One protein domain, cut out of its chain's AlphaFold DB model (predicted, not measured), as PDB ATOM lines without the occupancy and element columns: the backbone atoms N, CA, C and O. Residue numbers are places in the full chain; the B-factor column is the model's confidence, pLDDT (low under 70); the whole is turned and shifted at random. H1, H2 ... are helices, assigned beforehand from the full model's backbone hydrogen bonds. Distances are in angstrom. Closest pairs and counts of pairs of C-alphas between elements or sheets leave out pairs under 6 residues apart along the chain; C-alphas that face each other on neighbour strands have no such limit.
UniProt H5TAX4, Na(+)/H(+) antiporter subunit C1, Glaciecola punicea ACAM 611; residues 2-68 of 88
ATOM      1  N   LEU A   2      13.371  14.427  31.543       93.12
ATOM      2  CA  LEU A   2      12.229  13.753  32.184       93.12
ATOM      3  C   LEU A   2      11.626  14.536  33.368       93.12
ATOM      4  O   LEU A   2      10.416  14.704  33.423       93.12
ATOM      5  N   SER A   3      12.456  15.086  34.266       90.38
ATOM      6  CA  SER A   3      11.975  15.909  35.393       90.38
ATOM      7  C   SER A   3      11.144  17.118  34.935       90.38
ATOM      8  O   SER A   3      10.089  17.383  35.501       90.38
ATOM      9  N   TYR A   4      11.548  17.798  33.856       92.81
ATOM     10  CA  TYR A   4      10.766  18.902  33.292       92.81
ATOM     11  C   TYR A   4       9.427  18.429  32.716       92.81
ATOM     12  O   TYR A   4       8.412  19.079  32.942       92.81
ATOM     13  N   ALA A   5       9.401  17.283  32.029       94.56
ATOM     14  CA  ALA A   5       8.162  16.701  31.515       94.56
ATOM     15  C   ALA A   5       7.191  16.327  32.648       94.56
ATOM     16  O   ALA A   5       6.002  16.617  32.557       94.56
ATOM     17  N   VAL A   6       7.701  15.754  33.744       94.31
ATOM     18  CA  VAL A   6       6.905  15.449  34.943       94.31
ATOM     19  C   VAL A   6       6.377  16.728  35.593       94.31
ATOM     20  O   VAL A   6       5.202  16.783  35.937       94.31
ATOM     21  N   ASN A   7       7.194  17.779  35.704       92.06
ATOM     22  CA  ASN A   7       6.756  19.065  36.260       92.06
ATOM     23  C   ASN A   7       5.641  19.704  35.421       92.06
ATOM     24  O   ASN A   7       4.655  20.183  35.976       92.06
ATOM     25  N   LEU A   8       5.754  19.669  34.090       91.69
ATOM     26  CA  LEU A   8       4.696  20.153  33.200       91.69
ATOM     27  C   LEU A   8       3.426  19.304  33.312       91.69
ATOM     28  O   LEU A   8       2.327  19.854  33.366       91.69
ATOM     29  N   PHE A   9       3.567  17.980  33.393       91.31
ATOM     30  CA  PHE A   9       2.443  17.071  33.599       91.31
ATOM     31  C   PHE A   9       1.708  17.369  34.913       91.31
ATOM     32  O   PHE A   9       0.494  17.586  34.893       91.31
ATOM     33  N   LEU A  10       2.439  17.463  36.031       90.19
ATOM     34  CA  LEU A  10       1.882  17.799  37.343       90.19
ATOM     35  C   LEU A  10       1.152  19.142  37.307       90.19
ATOM     36  O   LEU A  10      -0.005  19.204  37.715       90.19
ATOM     37  N   PHE A  11       1.776  20.178  36.747       88.56
ATOM     38  CA  PHE A  11       1.164  21.498  36.611       88.56
ATOM     39  C   PHE A  11      -0.126  21.464  35.774       88.56
ATOM     40  O   PHE A  11      -1.130  22.060  36.155       88.56
ATOM     41  N   SER A  12      -0.137  20.715  34.665       88.25
ATOM     42  CA  SER A  12      -1.303  20.612  33.774       88.25
ATOM     43  C   SER A  12      -2.483  19.821  34.359       88.25
ATOM     44  O   SER A  12      -3.614  19.971  33.894       88.25
ATOM     45  N   SER A  13      -2.247  18.999  35.388       87.25
ATOM     46  CA  SER A  13      -3.251  18.074  35.931       87.25
ATOM     47  C   SER A  13      -4.416  18.750  36.674       87.25
ATOM     48  O   SER A  13      -5.512  18.196  36.706       87.25
ATOM     49  N   GLY A  14      -4.232  19.961  37.218       78.56
ATOM     50  CA  GLY A  14      -5.264  20.664  38.005       78.56
ATOM     51  C   GLY A  14      -6.104  21.689  37.245       78.56
ATOM     52  O   GLY A  14      -6.668  22.584  37.865       78.56
ATOM     53  N   ARG A  15      -6.225  21.539  35.918       79.06
ATOM     54  CA  ARG A  15      -6.817  22.503  34.966       79.06
ATOM     55  C   ARG A  15      -6.007  23.788  34.824       79.06
ATOM     56  O   ARG A  15      -5.680  24.480  35.782       79.06
ATOM     57  N   LEU A  16      -5.750  24.141  33.571       78.50
ATOM     58  CA  LEU A  16      -5.032  25.356  33.226       78.50
ATOM     59  C   LEU A  16      -5.975  26.563  33.355       78.50
ATOM     60  O   LEU A  16      -6.832  26.777  32.499       78.50
ATOM     61  N   SER A  17      -5.842  27.325  34.440       77.44
ATOM     62  CA  SER A  17      -6.544  28.601  34.614       77.44
ATOM     63  C   SER A  17      -5.643  29.739  34.158       77.44
ATOM     64  O   SER A  17      -4.532  29.894  34.665       77.44
ATOM     65  N   LEU A  18      -6.120  30.542  33.210       79.56
ATOM     66  CA  LEU A  18      -5.438  31.767  32.803       79.56
ATOM     67  C   LEU A  18      -5.752  32.875  33.809       79.56
ATOM     68  O   LEU A  18      -6.883  32.970  34.282       79.56
ATOM     69  N   ASP A  19      -4.742  33.685  34.121       77.44
ATOM     70  CA  ASP A  19      -4.862  34.889  34.957       77.44
ATOM     71  C   ASP A  19      -5.422  34.649  36.374       77.44
ATOM     72  O   ASP A  19      -6.031  35.519  36.990       77.44
ATOM     73  N   GLY A  20      -5.224  33.433  36.897       80.69
ATOM     74  CA  GLY A  20      -5.700  33.038  38.218       80.69
ATOM     75  C   GLY A  20      -4.577  32.711  39.183       80.69
ATOM     76  O   GLY A  20      -4.387  31.552  39.536       80.69
ATOM     77  N   ALA A  21      -3.806  33.708  39.613       82.94
ATOM     78  CA  ALA A  21      -2.753  33.487  40.602       82.94
ATOM     79  C   ALA A  21      -3.330  32.814  41.863       82.94
ATOM     80  O   ALA A  21      -4.321  33.280  42.420       82.94
ATOM     81  N   ALA A  22      -2.702  31.738  42.353       83.62
ATOM     82  CA  ALA A  22      -3.099  31.078  43.603       83.62
ATOM     83  C   ALA A  22      -2.574  31.842  44.836       83.62
ATOM     84  O   ALA A  22      -1.989  31.268  45.752       83.62
ATOM     85  N   ILE A  23      -2.733  33.167  44.822       86.69
ATOM     86  CA  ILE A  23      -2.257  34.081  45.856       86.69
ATOM     87  C   ILE A  23      -3.392  35.037  46.192       86.69
ATOM     88  O   ILE A  23      -3.840  35.798  45.335       86.69
ATOM     89  N   LEU A  24      -3.852  34.986  47.443       87.44
ATOM     90  CA  LEU A  24      -4.979  35.778  47.939       87.44
ATOM     91  C   LEU A  24      -4.806  37.270  47.621       87.44
ATOM     92  O   LEU A  24      -3.761  37.855  47.893       87.44
ATOM     93  N   GLY A  25      -5.852  37.877  47.057       86.44
ATOM     94  CA  GLY A  25      -5.896  39.300  46.717       86.44
ATOM     95  C   GLY A  25      -5.234  39.682  45.389       86.44
ATOM     96  O   GLY A  25      -5.264  40.858  45.043       86.44
ATOM     97  N   MET A  26      -4.662  38.728  44.642       83.31
ATOM     98  CA  MET A  26      -4.025  38.994  43.340       83.31
ATOM     99  C   MET A  26      -4.840  38.556  42.116       83.31
ATOM    100  O   MET A  26      -4.409  38.815  40.997       83.31
ATOM    101  N   ALA A  27      -5.994  37.909  42.295       83.31
ATOM    102  CA  ALA A  27      -6.856  37.509  41.184       83.31
ATOM    103  C   ALA A  27      -8.338  37.465  41.587       83.31
ATOM    104  O   ALA A  27      -8.673  37.085  42.711       83.31
ATOM    105  N   ASP A  28      -9.225  37.786  40.638       81.44
ATOM    106  CA  ASP A  28     -10.681  37.623  40.789       81.44
ATOM    107  C   ASP A  28     -11.099  36.142  40.779       81.44
ATOM    108  O   ASP A  28     -12.129  35.758  41.336       81.44
ATOM    109  N   LYS A  29     -10.292  35.289  40.134       83.69
ATOM    110  CA  LYS A  29     -10.455  33.832  40.078       83.69
ATOM    111  C   LYS A  29      -9.137  33.173  40.450       83.69
ATOM    112  O   LYS A  29      -8.113  33.506  39.879       83.69
ATOM    113  N   TYR A  30      -9.158  32.207  41.357       85.88
ATOM    114  CA  TYR A  30      -7.951  31.509  41.801       85.88
ATOM    115  C   TYR A  30      -7.755  30.205  41.022       85.88
ATOM    116  O   TYR A  30      -8.707  29.439  40.856       85.88
ATOM    117  N   ALA A  31      -6.530  29.933  40.565       86.56
ATOM    118  CA  ALA A  31      -6.148  28.602  40.097       86.56
ATOM    119  C   ALA A  31      -6.030  27.625  41.272       86.56
ATOM    120  O   ALA A  31      -5.849  28.034  42.421       86.56
ATOM    121  N   ASP A  32      -6.078  26.327  40.968       87.94
ATOM    122  CA  ASP A  32      -5.851  25.280  41.961       87.94
ATOM    123  C   ASP A  32      -4.426  25.408  42.557       87.94
ATOM    124  O   ASP A  32      -3.438  25.357  41.809       87.94
ATOM    125  N   PRO A  33      -4.286  25.600  43.885       89.00
ATOM    126  CA  PRO A  33      -2.983  25.685  44.538       89.00
ATOM    127  C   PRO A  33      -2.274  24.325  44.651       89.00
ATOM    128  O   PRO A  33      -1.054  24.292  44.823       89.00
ATOM    129  N   LEU A  34      -2.996  23.200  44.555       91.62
ATOM    130  CA  LEU A  34      -2.431  21.864  44.777       91.62
ATOM    131  C   LEU A  34      -1.374  21.480  43.722       91.62
ATOM    132  O   LEU A  34      -0.254  21.142  44.123       91.62
ATOM    133  N   PRO A  35      -1.625  21.580  42.396       91.31
ATOM    134  CA  PRO A  35      -0.598  21.316  41.385       91.31
ATOM    135  C   PRO A  35       0.634  22.213  41.517       91.31
ATOM    136  O   PRO A  35       1.748  21.777  41.226       91.31
ATOM    137  N   GLN A  36       0.456  23.462  41.959       89.06
ATOM    138  CA  GLN A  36       1.552  24.421  42.118       89.06
ATOM    139  C   GLN A  36       2.477  24.015  43.267       89.06
ATOM    140  O   GLN A  36       3.695  23.956  43.088       89.06
ATOM    141  N   ALA A  37       1.903  23.651  44.418       94.00
ATOM    142  CA  ALA A  37       2.660  23.150  45.562       94.00
ATOM    143  C   ALA A  37       3.399  21.839  45.236       94.00
ATOM    144  O   ALA A  37       4.578  21.683  45.573       94.00
ATOM    145  N   LEU A  38       2.741  20.917  44.525       93.44
ATOM    146  CA  LEU A  38       3.353  19.662  44.078       93.44
ATOM    147  C   LEU A  38       4.508  19.901  43.101       93.44
ATOM    148  O   LEU A  38       5.560  19.277  43.230       93.44
ATOM    149  N   THR A  39       4.350  20.841  42.167       93.62
ATOM    150  CA  THR A  39       5.398  21.193  41.199       93.62
ATOM    151  C   THR A  39       6.601  21.835  41.888       93.62
ATOM    152  O   THR A  39       7.734  21.439  41.621       93.62
ATOM    153  N   LEU A  40       6.392  22.769  42.826       94.88
ATOM    154  CA  LEU A  40       7.486  23.370  43.598       94.88
ATOM    155  C   LEU A  40       8.257  22.306  44.393       94.88
ATOM    156  O   LEU A  40       9.488  22.289  44.381       94.88
ATOM    157  N   THR A  41       7.533  21.378  45.019       96.31
ATOM    158  CA  THR A  41       8.132  20.250  45.747       96.31
ATOM    159  C   THR A  41       8.964  19.364  44.815       96.31
ATOM    160  O   THR A  41      10.113  19.043  45.122       96.31
ATOM    161  N   ALA A  42       8.425  19.012  43.645       95.50
ATOM    162  CA  ALA A  42       9.117  18.199  42.649       95.50
ATOM    163  C   ALA A  42      10.382  18.885  42.097       95.50
ATOM    164  O   ALA A  42      11.397  18.218  41.894       95.50
ATOM    165  N   ILE A  43      10.362  20.209  41.911       95.88
ATOM    166  CA  ILE A  43      11.535  20.990  41.490       95.88
ATOM    167  C   ILE A  43      12.659  20.892  42.526       95.88
ATOM    168  O   ILE A  43      13.798  20.607  42.160       95.88
ATOM    169  N   VAL A  44      12.352  21.095  43.811       96.94
ATOM    170  CA  VAL A  44      13.368  21.069  44.878       96.94
ATOM    171  C   VAL A  44      13.961  19.670  45.044       96.94
ATOM    172  O   VAL A  44      15.181  19.532  45.132       96.94
ATOM    173  N   ILE A  45      13.125  18.625  45.014       96.62
ATOM    174  CA  ILE A  45      13.593  17.231  45.046       96.62
ATOM    175  C   ILE A  45      14.480  16.939  43.831       96.62
ATOM    176  O   ILE A  45      15.574  16.398  43.981       96.62
ATOM    177  N   GLY A  46      14.042  17.325  42.630       94.44
ATOM    178  CA  GLY A  46      14.808  17.136  41.402       94.44
ATOM    179  C   GLY A  46      16.172  17.823  41.457       94.44
ATOM    180  O   GLY A  46      17.180  17.211  41.114       94.44
ATOM    181  N   PHE A  47      16.223  19.061  41.950       96.12
ATOM    182  CA  PHE A  47      17.475  19.793  42.134       96.12
ATOM    183  C   PHE A  47      18.416  19.095  43.124       96.12
ATOM    184  O   PHE A  47      19.586  18.881  42.804       96.12
ATOM    185  N   ALA A  48      17.909  18.683  44.289       97.38
ATOM    186  CA  ALA A  48      18.703  17.981  45.296       97.38
ATOM    187  C   ALA A  48      19.280  16.663  44.755       97.38
ATOM    188  O   ALA A  48      20.465  16.380  44.936       97.38
ATOM    189  N   MET A  49      18.469  15.889  44.029       97.38
ATOM    190  CA  MET A  49      18.903  14.639  43.404       97.38
ATOM    191  C   MET A  49      19.961  14.867  42.321       97.38
ATOM    192  O   MET A  49      20.929  14.113  42.254       97.38
ATOM    193  N   ILE A  50      19.826  15.913  41.498       96.50
ATOM    194  CA  ILE A  50      20.842  16.265  40.494       96.50
ATOM    195  C   ILE A  50      22.156  16.644  41.179       96.50
ATOM    196  O   ILE A  50      23.203  16.128  40.797       96.50
ATOM    197  N   ALA A  51      22.116  17.496  42.206       97.50
ATOM    198  CA  ALA A  51      23.311  17.885  42.950       97.50
ATOM    199  C   ALA A  51      24.015  16.665  43.567       97.50
ATOM    200  O   ALA A  51      25.231  16.519  43.445       97.50
ATOM    201  N   PHE A  52      23.243  15.754  44.163       98.12
ATOM    202  CA  PHE A  52      23.756  14.507  44.719       98.12
ATOM    203  C   PHE A  52      24.423  13.626  43.655       98.12
ATOM    204  O   PHE A  52      25.571  13.219  43.829       98.12
ATOM    205  N   VAL A  53      23.746  13.378  42.530       96.94
ATOM    206  CA  VAL A  53      24.285  12.556  41.435       96.94
ATOM    207  C   VAL A  53      25.542  13.182  40.830       96.94
ATOM    208  O   VAL A  53      26.488  12.460  40.535       96.94
ATOM    209  N   VAL A  54      25.605  14.509  40.696       97.38
ATOM    210  CA  VAL A  54      26.805  15.207  40.203       97.38
ATOM    211  C   VAL A  54      27.989  15.004  41.145       97.38
ATOM    212  O   VAL A  54      29.082  14.679  40.686       97.38
ATOM    213  N   ILE A  55      27.789  15.155  42.458       97.69
ATOM    214  CA  ILE A  55      28.856  14.929  43.444       97.69
ATOM    215  C   ILE A  55      29.322  13.471  43.405       97.69
ATOM    216  O   ILE A  55      30.527  13.215  43.404       97.69
ATOM    217  N   LEU A  56      28.389  12.519  43.323       97.00
ATOM    218  CA  LEU A  56      28.725  11.104  43.179       97.00
ATOM    219  C   LEU A  56      29.504  10.821  41.893       97.00
ATOM    220  O   LEU A  56      30.501  10.111  41.953       97.00
ATOM    221  N   ALA A  57      29.106  11.392  40.757       95.44
ATOM    222  CA  ALA A  57      29.794  11.205  39.482       95.44
ATOM    223  C   ALA A  57      31.222  11.769  39.516       95.44
ATOM    224  O   ALA A  57      32.165  11.115  39.076       95.44
ATOM    225  N   LEU A  58      31.409  12.956  40.106       96.12
ATOM    226  CA  LEU A  58      32.739  13.537  40.301       96.12
ATOM    227  C   LEU A  58      33.611  12.660  41.202       96.12
ATOM    228  O   LEU A  58      34.788  12.460  40.908       96.12
ATOM    229  N   ARG A  59      33.034  12.119  42.280       95.50
ATOM    230  CA  ARG A  59      33.751  11.227  43.190       95.50
ATOM    231  C   ARG A  59      34.117   9.902  42.521       95.50
ATOM    232  O   ARG A  59      35.267   9.493  42.607       95.50
ATOM    233  N   ALA A  60      33.175   9.283  41.816       93.25
ATOM    234  CA  ALA A  60      33.398   8.050  41.068       93.25
ATOM    235  C   ALA A  60      34.496   8.236  40.014       93.25
ATOM    236  O   ALA A  60      35.422   7.440  39.946       93.25
ATOM    237  N   ARG A  61      34.474   9.339  39.261       92.44
ATOM    238  CA  ARG A  61      35.530   9.643  38.290       92.44
ATOM    239  C   ARG A  61      36.899   9.836  38.949       92.44
ATOM    240  O   ARG A  61      37.903   9.424  38.374       92.44
ATOM    241  N   ALA A  62      36.955  10.464  40.124       93.12
ATOM    242  CA  ALA A  62      38.202  10.637  40.869       93.12
ATOM    243  C   ALA A  62      38.760   9.304  41.397       93.12
ATOM    244  O   ALA A  62      39.971   9.105  41.368       93.12
ATOM    245  N   ASP A  63      37.884   8.399  41.841       92.06
ATOM    246  CA  ASP A  63      38.276   7.117  42.434       92.06
ATOM    247  C   ASP A  63      38.573   6.036  41.367       92.06
ATOM    248  O   ASP A  63      39.516   5.264  41.527       92.06
ATOM    249  N   LEU A  64      37.802   5.975  40.271       90.31
ATOM    250  CA  LEU A  64      37.926   4.955  39.215       90.31
ATOM    251  C   LEU A  64      38.777   5.405  38.016       90.31
ATOM    252  O   LEU A  64      39.208   4.572  37.218       90.31
ATOM    253  N   GLY A  65      38.982   6.711  37.833       88.94
ATOM    254  CA  GLY A  65      39.713   7.272  36.690       88.94
ATOM    255  C   GLY A  65      39.000   7.143  35.335       88.94
ATOM    256  O   GLY A  65      39.533   7.605  34.329       88.94
ATOM    257  N   ASN A  66      37.800   6.559  35.293       86.25
ATOM    258  CA  ASN A  66      36.987   6.380  34.092       86.25
ATOM    259  C   ASN A  66      35.503   6.704  34.363       86.25
ATOM    260  O   ASN A  66      35.112   6.914  35.509       86.25
ATOM    261  N   ASP A  67      34.705   6.786  33.296       88.06
ATOM    262  CA  ASP A  67      33.258   7.075  33.335       88.06
ATOM    263  C   ASP A  67      32.440   5.907  32.743       88.06
ATOM    264  O   ASP A  67      31.322   6.079  32.256       88.06
ATOM    265  N   PHE A  68      33.021   4.700  32.718       87.88
ATOM    266  CA  PHE A  68      32.330   3.509  32.239       87.88
ATOM    267  C   PHE A  68      31.363   3.017  33.313       87.88
ATOM    268  O   PHE A  68      31.748   2.734  34.447       87.88
TER     269      PHE A  68
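Overview. This is residues 2 to 68 of the 88 residues of the protein "Na(+)/H(+) antiporter subunit C1" of Glaciecola punicea ACAM 611 (UniProt H5TAX4). A short helix, H1, and a long helix, H2, lie side by side as an uneven helical hairpin, and a loose looped head, residues 13 to 32, joins them at one end. Residues 48 to 56 of H2, and 61 to 66, stick out beyond H1. The 67 printed residues hold two named helices, H1 then H2, and no named strand; the class is all helix. The whole is extended, a rod of 59 by 20 by 14 A with a radius of gyration of the C-alphas of 18.2 A.

Arrangement. Start with H1, residues 2 to 12, and go on to H2, residues 33 to 64. The two touch as a helical hairpin, H2 with residues 35 to 46 alone; look at the C-alphas of Phe 11 and Pro 35, the closest, 5.1 A apart. Their lines stand at a shallow tilt of 5 degrees, opposite ways. In H1 and H2 every O i to N i+4 pair is within hydrogen-bond range.

Along the chain. Find C-alpha 2 at (12.229, 13.753, 32.184); from there H1 runs 15.3 A to C-alpha 12. Find C-alpha 33 at (-2.983, 25.685, 44.538); from there H2 runs 46.2 A to C-alpha 64 at (37.926, 4.955, 39.215).

Size, cuts and confidence. The C-alphas of Asp 28 and Gly 65, the two farthest apart, are 59.0 A from each other. The link from H1 to H2 is long, 20 residues. The printed part has no cut, and no printed residue is under pLDDT 70.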